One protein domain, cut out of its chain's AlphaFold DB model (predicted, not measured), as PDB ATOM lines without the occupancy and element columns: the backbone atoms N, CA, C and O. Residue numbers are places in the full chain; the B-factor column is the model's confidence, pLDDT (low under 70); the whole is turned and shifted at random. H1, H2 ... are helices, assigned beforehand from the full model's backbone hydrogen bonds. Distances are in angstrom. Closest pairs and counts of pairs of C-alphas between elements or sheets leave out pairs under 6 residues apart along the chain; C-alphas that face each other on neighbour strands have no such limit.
ATOM      1  N   ARG A 113     -41.191   7.146 -55.867       96.44
ATOM      2  CA  ARG A 113     -40.247   6.183 -55.271       96.44
ATOM      3  C   ARG A 113     -39.405   6.810 -54.166       96.44
ATOM      4  O   ARG A 113     -39.209   6.177 -53.140       96.44
ATOM      5  N   GLU A 114     -38.936   8.038 -54.358       97.38
ATOM      6  CA  GLU A 114     -38.166   8.776 -53.355       97.38
ATOM      7  C   GLU A 114     -38.991   9.035 -52.086       97.38
ATOM      8  O   GLU A 114     -38.544   8.708 -50.987       97.38
ATOM      9  N   ARG A 115     -40.226   9.541 -52.230       96.81
ATOM     10  CA  ARG A 115     -41.135   9.761 -51.091       96.81
ATOM     11  C   ARG A 115     -41.467   8.460 -50.359       96.81
ATOM     12  O   ARG A 115     -41.454   8.425 -49.133       96.81
ATOM     13  N   GLU A 116     -41.730   7.390 -51.106       97.06
ATOM     14  CA  GLU A 116     -41.975   6.066 -50.535       97.06
ATOM     15  C   GLU A 116     -40.749   5.547 -49.775       97.06
ATOM     16  O   GLU A 116     -40.882   5.129 -48.627       97.06
ATOM     17  N   ALA A 117     -39.555   5.617 -50.367       97.50
ATOM     18  CA  ALA A 117     -38.318   5.189 -49.724       97.50
ATOM     19  C   ALA A 117     -38.057   5.965 -48.426       97.50
ATOM     20  O   ALA A 117     -37.802   5.348 -47.393       97.50
ATOM     21  N   ALA A 118     -38.207   7.292 -48.446       97.69
ATOM     22  CA  ALA A 118     -38.037   8.129 -47.262       97.69
ATOM     23  C   ALA A 118     -39.010   7.742 -46.136       97.69
ATOM     24  O   ALA A 118     -38.613   7.632 -44.974       97.69
ATOM     25  N   TYR A 119     -40.276   7.470 -46.466       97.69
ATOM     26  CA  TYR A 119     -41.243   7.003 -45.478       97.69
ATOM     27  C   TYR A 119     -40.907   5.599 -44.953       97.69
ATOM     28  O   TYR A 119     -41.010   5.347 -43.754       97.69
ATOM     29  N   ARG A 120     -40.422   4.689 -45.807       96.44
ATOM     30  CA  ARG A 120     -39.958   3.361 -45.374       96.44
ATOM     31  C   ARG A 120     -38.761   3.437 -44.427       96.44
ATOM     32  O   ARG A 120     -38.705   2.642 -43.492       96.44
ATOM     33  N   GLU A 121     -37.839   4.382 -44.614       96.25
ATOM     34  CA  GLU A 121     -36.758   4.606 -43.643       96.25
ATOM     35  C   GLU A 121     -37.295   5.095 -42.292       96.25
ATOM     36  O   GLU A 121     -36.862   4.595 -41.251       96.25
ATOM     37  N   LEU A 122     -38.294   5.990 -42.280       96.06
ATOM     38  CA  LEU A 122     -38.962   6.382 -41.031       96.06
ATOM     39  C   LEU A 122     -39.598   5.179 -40.325       96.06
ATOM     40  O   LEU A 122     -39.457   5.032 -39.111       96.06
ATOM     41  N   LEU A 123     -40.264   4.293 -41.073       95.31
ATOM     42  CA  LEU A 123     -40.865   3.076 -40.521       95.31
ATOM     43  C   LEU A 123     -39.815   2.130 -39.918       95.31
ATOM     44  O   LEU A 123     -40.056   1.562 -38.853       95.31
ATOM     45  N   ARG A 124     -38.633   1.998 -40.538       93.62
ATOM     46  CA  ARG A 124     -37.514   1.227 -39.962       93.62
ATOM     47  C   ARG A 124     -37.014   1.834 -38.658       93.62
ATOM     48  O   ARG A 124     -36.846   1.109 -37.682       93.62
ATOM     49  N   GLY A 125     -36.819   3.153 -38.626       92.00
ATOM     50  CA  GLY A 125     -36.371   3.870 -37.428       92.00
ATOM     51  C   GLY A 125     -37.386   3.854 -36.279       92.00
ATOM     52  O   GLY A 125     -37.005   4.001 -35.121       92.00
ATOM     53  N   ALA A 126     -38.670   3.630 -36.574       90.56
ATOM     54  CA  ALA A 126     -39.742   3.621 -35.580       90.56
ATOM     55  C   ALA A 126     -39.802   2.349 -34.708       90.56
ATOM     56  O   ALA A 126     -40.609   2.304 -33.774       90.56
ATOM     57  N   GLY A 127     -38.985   1.324 -34.992       84.31
ATOM     58  CA  GLY A 127     -38.929   0.092 -34.193       84.31
ATOM     59  C   GLY A 127     -40.229  -0.718 -34.243       84.31
ATOM     60  O   GLY A 127     -40.776  -1.099 -33.208       84.31
ATOM     61  N   LEU A 128     -40.765  -0.926 -35.447       88.56
ATOM     62  CA  LEU A 128     -42.029  -1.630 -35.655       88.56
ATOM     63  C   LEU A 128     -41.916  -3.131 -35.376       88.56
ATOM     64  O   LEU A 128     -40.978  -3.792 -35.809       88.56
ATOM     65  N   THR A 129     -42.936  -3.670 -34.715       86.69
ATOM     66  CA  THR A 129     -43.195  -5.112 -34.589       86.69
ATOM     67  C   THR A 129     -44.351  -5.537 -35.497       86.69
ATOM     68  O   THR A 129     -45.155  -4.693 -35.900       86.69
ATOM     69  N   LEU A 130     -44.508  -6.839 -35.757       86.94
ATOM     70  CA  LEU A 130     -45.619  -7.375 -36.562       86.94
ATOM     71  C   LEU A 130     -47.015  -7.035 -36.003       86.94
ATOM     72  O   LEU A 130     -47.980  -6.931 -36.748       86.94
ATOM     73  N   ALA A 131     -47.123  -6.797 -34.693       88.69
ATOM     74  CA  ALA A 131     -48.368  -6.394 -34.034       88.69
ATOM     75  C   ALA A 131     -48.620  -4.870 -34.061       88.69
ATOM     76  O   ALA A 131     -49.561  -4.374 -33.430       88.69
ATOM     77  N   SER A 132     -47.762  -4.099 -34.735       91.44
ATOM     78  CA  SER A 132     -47.863  -2.639 -34.756       91.44
ATOM     79  C   SER A 132     -49.129  -2.187 -35.471       91.44
ATOM     80  O   SER A 132     -49.378  -2.516 -36.624       91.44
ATOM     81  N   GLN A 133     -49.927  -1.365 -34.791       93.31
ATOM     82  CA  GLN A 133     -51.123  -0.767 -35.375       93.31
ATOM     83  C   GLN A 133     -50.773   0.548 -36.065       93.31
ATOM     84  O   GLN A 133     -50.218   1.444 -35.422       93.31
ATOM     85  N   PHE A 134     -51.198   0.709 -37.322       94.69
ATOM     86  CA  PHE A 134     -50.951   1.920 -38.114       94.69
ATOM     87  C   PHE A 134     -51.279   3.209 -37.349       94.69
ATOM     88  O   PHE A 134     -50.471   4.126 -37.330       94.69
ATOM     89  N   ARG A 135     -52.410   3.267 -36.627       94.38
ATOM     90  CA  ARG A 135     -52.814   4.454 -35.847       94.38
ATOM     91  C   ARG A 135     -51.765   4.895 -34.818       94.38
ATOM     92  O   ARG A 135     -51.545   6.089 -34.655       94.38
ATOM     93  N   LYS A 136     -51.124   3.948 -34.124       93.31
ATOM     94  CA  LYS A 136     -50.101   4.248 -33.106       93.31
ATOM     95  C   LYS A 136     -48.796   4.709 -33.747       93.31
ATOM     96  O   LYS A 136     -48.109   5.554 -33.191       93.31
ATOM     97  N   VAL A 137     -48.462   4.142 -34.902       93.69
ATOM     98  CA  VAL A 137     -47.266   4.493 -35.676       93.69
ATOM     99  C   VAL A 137     -47.430   5.875 -36.294       93.69
ATOM    100  O   VAL A 137     -46.568   6.725 -36.122       93.69
ATOM    101  N   ALA A 138     -48.577   6.125 -36.924       93.88
ATOM    102  CA  ALA A 138     -48.947   7.411 -37.494       93.88
ATOM    103  C   ALA A 138     -48.831   8.544 -36.466       93.88
ATOM    104  O   ALA A 138     -48.152   9.523 -36.734       93.88
ATOM    105  N   ALA A 139     -49.385   8.367 -35.261       94.25
ATOM    106  CA  ALA A 139     -49.295   9.368 -34.195       94.25
ATOM    107  C   ALA A 139     -47.852   9.680 -33.745       94.25
ATOM    108  O   ALA A 139     -47.593  10.757 -33.224       94.25
ATOM    109  N   LYS A 140     -46.903   8.748 -33.922       93.38
ATOM    110  CA  LYS A 140     -45.479   8.974 -33.612       93.38
ATOM    111  C   LYS A 140     -44.714   9.653 -34.748       93.38
ATOM    112  O   LYS A 140     -43.669  10.244 -34.496       93.38
ATOM    113  N   LEU A 141     -45.178   9.486 -35.985       94.69
ATOM    114  CA  LEU A 141     -44.516   9.989 -37.190       94.69
ATOM    115  C   LEU A 141     -45.123  11.302 -37.698       94.69
ATOM    116  O   LEU A 141     -44.586  11.901 -38.624       94.69
ATOM    117  N   GLU A 142     -46.222  11.752 -37.100       94.38
ATOM    118  CA  GLU A 142     -46.862  13.026 -37.405       94.38
ATOM    119  C   GLU A 142     -45.889  14.200 -37.195       94.38
ATOM    120  O   GLU A 142     -45.156  14.246 -36.206       94.38
ATOM    121  N   GLY A 143     -45.834  15.120 -38.162       93.88
ATOM    122  CA  GLY A 143     -44.872  16.227 -38.186       93.88
ATOM    123  C   GLY A 143     -43.515  15.890 -38.819       93.88
ATOM    124  O   GLY A 143     -42.683  16.781 -38.991       93.88
ATOM    125  N   GLN A 144     -43.259  14.627 -39.182       95.94
ATOM    126  CA  GLN A 144     -42.074  14.262 -39.960       95.94
ATOM    127  C   GLN A 144     -42.312  14.535 -41.446       95.94
ATOM    128  O   GLN A 144     -43.275  14.041 -42.033       95.94
ATOM    129  N   ALA A 145     -41.370  15.220 -42.099       96.00
ATOM    130  CA  ALA A 145     -41.516  15.636 -43.495       96.00
ATOM    131  C   ALA A 145     -41.857  14.478 -44.454       96.00
ATOM    132  O   ALA A 145     -42.714  14.631 -45.322       96.00
ATOM    133  N   ALA A 146     -41.235  13.303 -44.295       95.50
ATOM    134  CA  ALA A 146     -41.514  12.155 -45.163       95.50
ATOM    135  C   ALA A 146     -42.867  11.476 -44.873       95.50
ATOM    136  O   ALA A 146     -43.435  10.858 -45.771       95.50
ATOM    137  N   PHE A 147     -43.406  11.614 -43.656       96.38
ATOM    138  CA  PHE A 147     -44.775  11.199 -43.343       96.38
ATOM    139  C   PHE A 147     -45.772  12.172 -43.978       96.38
ATOM    140  O   PHE A 147     -46.669  11.753 -44.708       96.38
ATOM    141  N   ASP A 148     -45.564  13.475 -43.780       95.50
ATOM    142  CA  ASP A 148     -46.471  14.522 -44.253       95.50
ATOM    143  C   ASP A 148     -46.487  14.676 -45.784       95.50
ATOM    144  O   ASP A 148     -47.497  15.092 -46.349       95.50
ATOM    145  N   ALA A 149     -45.418  14.262 -46.477       95.69
ATOM    146  CA  ALA A 149     -45.297  14.306 -47.939       95.69
ATOM    147  C   ALA A 149     -46.170  13.290 -48.713       95.69
ATOM    148  O   ALA A 149     -46.235  13.357 -49.949       95.69
ATOM    149  N   LEU A 150     -46.785  12.334 -48.015       96.56
ATOM    150  CA  LEU A 150     -47.660  11.297 -48.575       96.56
ATOM    151  C   LEU A 150     -49.102  11.521 -48.126       96.56
ATOM    152  O   LEU A 150     -49.323  12.042 -47.036       96.56
ATOM    153  N   ASP A 151     -50.088  11.086 -48.903       96.06
ATOM    154  CA  ASP A 151     -51.481  11.087 -48.441       96.06
ATOM    155  C   ASP A 151     -51.791   9.905 -47.493       96.06
ATOM    156  O   ASP A 151     -50.986   8.991 -47.294       96.06
ATOM    157  N   ARG A 152     -52.975   9.911 -46.866       95.12
ATOM    158  CA  ARG A 152     -53.377   8.864 -45.909       95.12
ATOM    159  C   ARG A 152     -53.405   7.465 -46.536       95.12
ATOM    160  O   ARG A 152     -53.065   6.497 -45.855       95.12
ATOM    161  N   GLU A 153     -53.838   7.349 -47.785       96.19
ATOM    162  CA  GLU A 153     -53.963   6.069 -48.479       96.19
ATOM    163  C   GLU A 153     -52.581   5.519 -48.858       96.19
ATOM    164  O   GLU A 153     -52.285   4.350 -48.622       96.19
ATOM    165  N   GLU A 154     -51.694   6.377 -49.368       96.50
ATOM    166  CA  GLU A 154     -50.286   6.079 -49.624       96.50
ATOM    167  C   GLU A 154     -49.579   5.590 -48.360       96.50
ATOM    168  O   GLU A 154     -48.960   4.523 -48.385       96.50
ATOM    169  N   ARG A 155     -49.722   6.315 -47.243       97.50
ATOM    170  CA  ARG A 155     -49.119   5.930 -45.957       97.50
ATOM    171  C   ARG A 155     -49.587   4.551 -45.499       97.50
ATOM    172  O   ARG A 155     -48.763   3.765 -45.034       97.50
ATOM    173  N   LEU A 156     -50.884   4.258 -45.616       96.44
ATOM    174  CA  LEU A 156     -51.440   2.971 -45.201       96.44
ATOM    175  C   LEU A 156     -50.936   1.832 -46.097       96.44
ATOM    176  O   LEU A 156     -50.431   0.841 -45.579       96.44
ATOM    177  N   ARG A 157     -50.985   2.001 -47.425       97.31
ATOM    178  CA  ARG A 157     -50.486   0.993 -48.377       97.31
ATOM    179  C   ARG A 157     -49.006   0.679 -48.152       97.31
ATOM    180  O   ARG A 157     -48.630  -0.487 -48.103       97.31
ATOM    181  N   ILE A 158     -48.165   1.704 -47.992       97.06
ATOM    182  CA  ILE A 158     -46.723   1.514 -47.765       97.06
ATOM    183  C   ILE A 158     -46.475   0.844 -46.410       97.06
ATOM    184  O   ILE A 158     -45.628  -0.041 -46.318       97.06
ATOM    185  N   PHE A 159     -47.228   1.217 -45.371       96.69
ATOM    186  CA  PHE A 159     -47.147   0.574 -44.061       96.69
ATOM    187  C   PHE A 159     -47.495  -0.920 -44.128       96.69
ATOM    188  O   PHE A 159     -46.750  -1.741 -43.604       96.69
ATOM    189  N   GLU A 160     -48.585  -1.290 -44.801       95.50
ATOM    190  CA  GLU A 160     -48.990  -2.691 -44.955       95.50
ATOM    191  C   GLU A 160     -47.951  -3.511 -45.728       95.50
ATOM    192  O   GLU A 160     -47.602  -4.615 -45.308       95.50
ATOM    193  N   LEU A 161     -47.412  -2.967 -46.826       96.00
ATOM    194  CA  LEU A 161     -46.316  -3.600 -47.567       96.00
ATOM    195  C   LEU A 161     -45.066  -3.761 -46.697       96.00
ATOM    196  O   LEU A 161     -44.416  -4.801 -46.729       96.00
ATOM    197  N   PHE A 162     -44.746  -2.754 -45.886       96.12
ATOM    198  CA  PHE A 162     -43.619  -2.803 -44.965       96.12
ATOM    199  C   PHE A 162     -43.784  -3.895 -43.898       96.12
ATOM    200  O   PHE A 162     -42.846  -4.652 -43.662       96.12
ATOM    201  N   VAL A 163     -44.970  -4.021 -43.293       95.00
ATOM    202  CA  VAL A 163     -45.256  -5.087 -42.318       95.00
ATOM    203  C   VAL A 163     -45.157  -6.465 -42.973       95.00
ATOM    204  O   VAL A 163     -44.498  -7.337 -42.419       95.00
ATOM    205  N   ARG A 164     -45.707  -6.655 -44.180       95.19
ATOM    206  CA  ARG A 164     -45.575  -7.925 -44.922       95.19
ATOM    207  C   ARG A 164     -44.118  -8.296 -45.195       95.19
ATOM    208  O   ARG A 164     -43.736  -9.447 -45.021       95.19
ATOM    209  N   GLU A 165     -43.291  -7.326 -45.579       94.56
ATOM    210  CA  GLU A 165     -41.856  -7.558 -45.770       94.56
ATOM    211  C   GLU A 165     -41.139  -7.917 -44.461       94.56
ATOM    212  O   GLU A 165     -40.215  -8.731 -44.480       94.56
ATOM    213  N   LEU A 166     -41.547  -7.343 -43.322       93.94
ATOM    214  CA  LEU A 166     -41.030  -7.759 -42.015       93.94
ATOM    215  C   LEU A 166     -41.410  -9.210 -41.697       93.94
ATOM    216  O   LEU A 166     -40.544  -9.973 -41.278       93.94
ATOM    217  N   GLU A 167     -42.662  -9.609 -41.944       93.88
ATOM    218  CA  GLU A 167     -43.109 -10.995 -41.745       93.88
ATOM    219  C   GLU A 167     -42.309 -11.975 -42.609       93.88
ATOM    220  O   GLU A 167     -41.903 -13.040 -42.146       93.88
ATOM    221  N   GLU A 168     -42.076 -11.631 -43.877       95.38
ATOM    222  CA  GLU A 168     -41.285 -12.455 -44.791       95.38
ATOM    223  C   GLU A 168     -39.834 -12.591 -44.336       95.38
ATOM    224  O   GLU A 168     -39.294 -13.698 -44.374       95.38
ATOM    225  N   ARG A 169     -39.212 -11.502 -43.873       93.88
ATOM    226  CA  ARG A 169     -37.846 -11.535 -43.334       93.88
ATOM    227  C   ARG A 169     -37.753 -12.421 -42.098       93.88
ATOM    228  O   ARG A 169     -36.872 -13.274 -42.055       93.88
ATOM    229  N   GLU A 170     -38.684 -12.291 -41.153       92.62
ATOM    230  CA  GLU A 170     -38.700 -13.129 -39.949       92.62
ATOM    231  C   GLU A 170     -38.883 -14.614 -40.304       92.62
ATOM    232  O   GLU A 170     -38.159 -15.472 -39.795       92.62
ATOM    233  N   ARG A 171     -39.781 -14.934 -41.247       95.06
ATOM    234  CA  ARG A 171     -39.941 -16.310 -41.754       95.06
ATOM    235  C   ARG A 171     -38.649 -16.844 -42.375       95.06
ATOM    236  O   ARG A 171     -38.237 -17.957 -42.050       95.06
ATOM    237  N   GLN A 172     -37.989 -16.060 -43.228       96.00
ATOM    238  CA  GLN A 172     -36.732 -16.456 -43.872       96.00
ATOM    239  C   GLN A 172     -35.597 -16.657 -42.860       96.00
ATOM    240  O   GLN A 172     -34.809 -17.593 -42.999       96.00
ATOM    241  N   GLU A 173     -35.502 -15.811 -41.835       95.44
ATOM    242  CA  GLU A 173     -34.518 -15.957 -40.758       95.44
ATOM    243  C   GLU A 173     -34.763 -17.231 -39.943       95.44
ATOM    244  O   GLU A 173     -33.827 -17.994 -39.700       95.44
ATOM    245  N   GLN A 174     -36.021 -17.525 -39.599       95.50
ATOM    246  CA  GLN A 174     -36.382 -18.765 -38.910       95.50
ATOM    247  C   GLN A 174     -36.061 -20.012 -39.747       95.50
ATOM    248  O   GLN A 174     -35.582 -21.012 -39.208       95.50
ATOM    249  N   GLU A 175     -36.316 -19.984 -41.057       96.12
ATOM    250  CA  GLU A 175     -35.974 -21.087 -41.961       96.12
ATOM    251  C   GLU A 175     -34.462 -21.311 -42.051       96.12
ATOM    252  O   GLU A 175     -34.000 -22.447 -41.917       96.12
ATOM    253  N   ARG A 176     -33.686 -20.231 -42.203       96.12
ATOM    254  CA  ARG A 176     -32.218 -20.289 -42.233       96.12
ATOM    255  C   ARG A 176     -31.646 -20.823 -40.924       96.12
ATOM    256  O   ARG A 176     -30.819 -21.730 -40.962       96.12
ATOM    257  N   ALA A 177     -32.134 -20.344 -39.780       96.25
ATOM    258  CA  ALA A 177     -31.697 -20.815 -38.466       96.25
ATOM    259  C   ALA A 177     -31.956 -22.322 -38.284       96.25
ATOM    260  O   ALA A 177     -31.062 -23.066 -37.875       96.25
ATOM    261  N   LYS A 178     -33.146 -22.804 -38.674       96.25
ATOM    262  CA  LYS A 178     -33.476 -24.242 -38.660       96.25
ATOM    263  C   LYS A 178     -32.556 -25.050 -39.572       96.25
ATOM    264  O   LYS A 178     -32.181 -26.178 -39.245       96.25
ATOM    265  N   GLU A 179     -32.208 -24.520 -40.742       96.12
ATOM    266  CA  GLU A 179     -31.295 -25.201 -41.655       96.12
ATOM    267  C   GLU A 179     -29.869 -25.282 -41.090       96.12
ATOM    268  O   GLU A 179     -29.235 -26.341 -41.153       96.12
ATOM    269  N   GLU A 180     -29.372 -24.194 -40.507       96.00
ATOM    270  CA  GLU A 180     -28.061 -24.136 -39.860       96.00
ATOM    271  C   GLU A 180     -27.961 -25.096 -38.674       96.00
ATOM    272  O   GLU A 180     -26.967 -25.822 -38.564       96.00
ATOM    273  N   GLU A 181     -29.006 -25.180 -37.849       96.06
ATOM    274  CA  GLU A 181     -29.098 -26.129 -36.739       96.06
ATOM    275  C   GLU A 181     -29.026 -27.577 -37.238       96.06
ATOM    276  O   GLU A 181     -28.166 -28.346 -36.800       96.06
ATOM    277  N   ARG A 182     -29.829 -27.933 -38.253       95.38
ATOM    278  CA  ARG A 182     -29.786 -29.266 -38.887       95.38
ATOM    279  C   ARG A 182     -28.404 -29.589 -39.456       95.38
ATOM    280  O   ARG A 182     -27.956 -30.735 -39.406       95.38
ATOM    281  N   ARG A 183     -27.711 -28.604 -40.039       95.56
ATOM    282  CA  ARG A 183     -26.336 -28.774 -40.538       95.56
ATOM    283  C   ARG A 183     -25.350 -28.986 -39.385       95.56
ATOM    284  O   ARG A 183     -24.468 -29.837 -39.505       95.56
ATOM    285  N   ALA A 184     -25.485 -28.244 -38.290       95.94
ATOM    286  CA  ALA A 184     -24.633 -28.376 -37.111       95.94
ATOM    287  C   ALA A 184     -24.812 -29.736 -36.422       95.94
ATOM    288  O   ALA A 184     -23.817 -30.378 -36.088       95.94
ATOM    289  N   GLU A 185     -26.050 -30.206 -36.280       95.12
ATOM    290  CA  GLU A 185     -26.362 -31.526 -35.730       95.12
ATOM    291  C   GLU A 185     -25.720 -32.646 -36.559       95.12
ATOM    292  O   GLU A 185     -25.035 -33.511 -36.007       95.12
ATOM    293  N   ARG A 186     -25.843 -32.588 -37.897       94.62
ATOM    294  CA  ARG A 186     -25.175 -33.543 -38.800       94.62
ATOM    295  C   ARG A 186     -23.663 -33.572 -38.583       94.62
ATOM    296  O   ARG A 186     -23.108 -34.652 -38.403       94.62
ATOM    297  N   ARG A 187     -23.014 -32.402 -38.517       96.00
ATOM    298  CA  ARG A 187     -21.567 -32.311 -38.248       96.00
ATOM    299  C   ARG A 187     -21.188 -32.927 -36.902       96.00
ATOM    300  O   ARG A 187     -20.233 -33.695 -36.847       96.00
ATOM    301  N   ARG A 188     -21.936 -32.629 -35.831       95.38
ATOM    302  CA  ARG A 188     -21.690 -33.199 -34.492       95.38
ATOM    303  C   ARG A 188     -21.816 -34.720 -34.503       95.38
ATOM    304  O   ARG A 188     -20.958 -35.407 -33.957       95.38
ATOM    305  N   ARG A 189     -22.854 -35.246 -35.158       95.06
ATOM    306  CA  ARG A 189     -23.081 -36.688 -35.286       95.06
ATOM    307  C   ARG A 189     -21.949 -37.378 -36.044       95.06
ATOM    308  O   ARG A 189     -21.488 -38.432 -35.616       95.06
ATOM    309  N   ASP A 190     -21.519 -36.809 -37.163       95.44
ATOM    310  CA  ASP A 190     -20.485 -37.419 -37.998       95.44
ATOM    311  C   ASP A 190     -19.108 -37.359 -37.308       95.44
ATOM    312  O   ASP A 190     -18.379 -38.349 -37.330       95.44
ATOM    313  N   ALA A 191     -18.803 -36.271 -36.589       95.12
ATOM    314  CA  ALA A 191     -17.612 -36.167 -35.742       95.12
ATOM    315  C   ALA A 191     -17.617 -37.190 -34.592       95.12
ATOM    316  O   ALA A 191     -16.621 -37.871 -34.365       95.12
ATOM    317  N   PHE A 192     -18.751 -37.360 -33.904       93.94
ATOM    318  CA  PHE A 192     -18.884 -38.368 -32.848       93.94
ATOM    319  C   PHE A 192     -18.684 -39.792 -33.386       93.94
ATOM    320  O   PHE A 192     -17.985 -40.600 -32.781       93.94
ATOM    321  N   ARG A 193     -19.243 -40.095 -34.564       92.00
ATOM    322  CA  ARG A 193     -19.026 -41.382 -35.242       92.00
ATOM    323  C   ARG A 193     -17.564 -41.609 -35.622       92.00
ATOM    324  O   ARG A 193     -17.132 -42.755 -35.583       92.00
ATOM    325  N   ALA A 194     -16.831 -40.567 -36.009       94.25
ATOM    326  CA  ALA A 194     -15.403 -40.674 -36.300       94.25
ATOM    327  C   ALA A 194     -14.602 -41.023 -35.034       94.25
ATOM    328  O   ALA A 194     -13.867 -42.003 -35.055       94.25
ATOM    329  N   LEU A 195     -14.846 -40.326 -33.916       93.19
ATOM    330  CA  LEU A 195     -14.203 -40.624 -32.627       93.19
ATOM    331  C   LEU A 195     -14.448 -42.070 -32.170       93.19
ATOM    332  O   LEU A 195     -13.526 -42.750 -31.737       93.19
ATOM    333  N   LEU A 196     -15.680 -42.571 -32.311       92.44
ATOM    334  CA  LEU A 196     -15.991 -43.965 -31.969       92.44
ATOM    335  C   LEU A 196     -15.246 -44.987 -32.839       92.44
ATOM    336  O   LEU A 196     -15.031 -46.104 -32.388       92.44
ATOM    337  N   ARG A 197     -14.875 -44.633 -34.077       90.38
ATOM    338  CA  ARG A 197     -14.081 -45.507 -34.957       90.38
ATOM    339  C   ARG A 197     -12.590 -45.458 -34.645       90.38
ATOM    340  O   ARG A 197     -11.915 -46.441 -34.895       90.38
ATOM    341  N   GLU A 198     -12.081 -44.333 -34.147       81.44
ATOM    342  CA  GLU A 198     -10.667 -44.187 -33.763       81.44
ATOM    343  C   GLU A 198     -10.329 -44.915 -32.453       81.44
ATOM    344  O   GLU A 198      -9.175 -45.263 -32.221       81.44
ATOM    345  N   HIS A 199     -11.333 -45.155 -31.605       69.94
ATOM    346  CA  HIS A 199     -11.186 -45.817 -30.304       69.94
ATOM    347  C   HIS A 199     -11.753 -47.250 -30.259       69.94
ATOM    348  O   HIS A 199     -11.976 -47.777 -29.167       69.94
ATOM    349  N   ALA A 200     -11.996 -47.861 -31.421       55.50
ATOM    350  CA  ALA A 200     -12.384 -49.265 -31.575       55.50
ATOM    351  C   ALA A 200     -11.223 -50.069 -32.171       55.50
ATOM    352  O   ALA A 200     -11.027 -51.218 -31.719       55.50
TER     353      ALA A 200
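Overview. This is residues 113 to 200 of the 200 residues of the protein "Pre-mRNA-processing factor 40" of Monoraphidium neglectum (UniProt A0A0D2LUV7). One very long helix, H4, begins in a small, compact head and then sticks out of it as a single arm, residues 171 to 200, of which 171 to 198 belong to H4. The head is made of three shorter helices, H1, H2 and H3, gathered round the first part of H4, with H1 and H2 each set nearly crosswise or steeply to it. The printed part has 88 residues, with four named helices in the order H1, H2, H3, H4 and no named strand; the class is all helix. The whole is extended, with a radius of gyration of the C-alphas of 22.3 A, and the C-alphas span 74 by 24 by 17 A, the arm making the length.

Arrangement. H1, residues 113 to 125, touches H4, residues 152 to 198, at a steep tilt of 59 degrees, and they run the same way. Their closest C-alphas, those of Glu 116 and Ile 158, are 7.1 A apart, and H4 touches H1 with residues 155 to 162 alone. H1 also touches H3, residues 145 to 148; their closest C-alphas, those of Tyr 119 and Ala 146, are 5.2 A apart. H2, residues 134 to 141, is close to H1 but not clearly touching, about perpendicular at 88 degrees, with the closest C-alphas, those of Leu 122 and Leu 141, 7.7 A apart. H2 is likewise close to H4 but not clearly touching, about perpendicular at 81 degrees, with the C-alphas of Phe 134 and Leu 156 the closest at 7.2 A. H3 and H4 are close but not clearly touching, the closest C-alphas being those of Phe 147 and Arg 155, 7.3 A apart. In H1, H2 and H4 every O i to N i+4 pair is within hydrogen-bond range; H3 is too short for such a pair, and its 1 pair of O i to N i+3 is within range.

Along the chain. H1 begins at C-alpha 113, at (-40.247, 6.183, -55.271), and measures 18.4 A from first to last C-alpha. H2 measures 10.4 A and H3, with four residues, 5.1 A. H4 has 47 residues and measures 69.2 A, from C-alpha 152 at (-53.377, 8.864, -45.909) to C-alpha 198 at (-10.667, -44.187, -33.763).

Size, cuts and confidence. The two C-alphas farthest apart, those of Asp 151 and Ala 200, are 73.9 A apart. Without the stretch that stands free, the body has 58 residues and spans 29 by 24 by 20 A, with a radius of gyration of 10.5 A. The link from H1 to H2 is short, and those from H2 to H3 and from H3 to H4 are tight. The printed part has no cut. The mean pLDDT of the printed part is 93.8, and residues 199 to 200 are under 70.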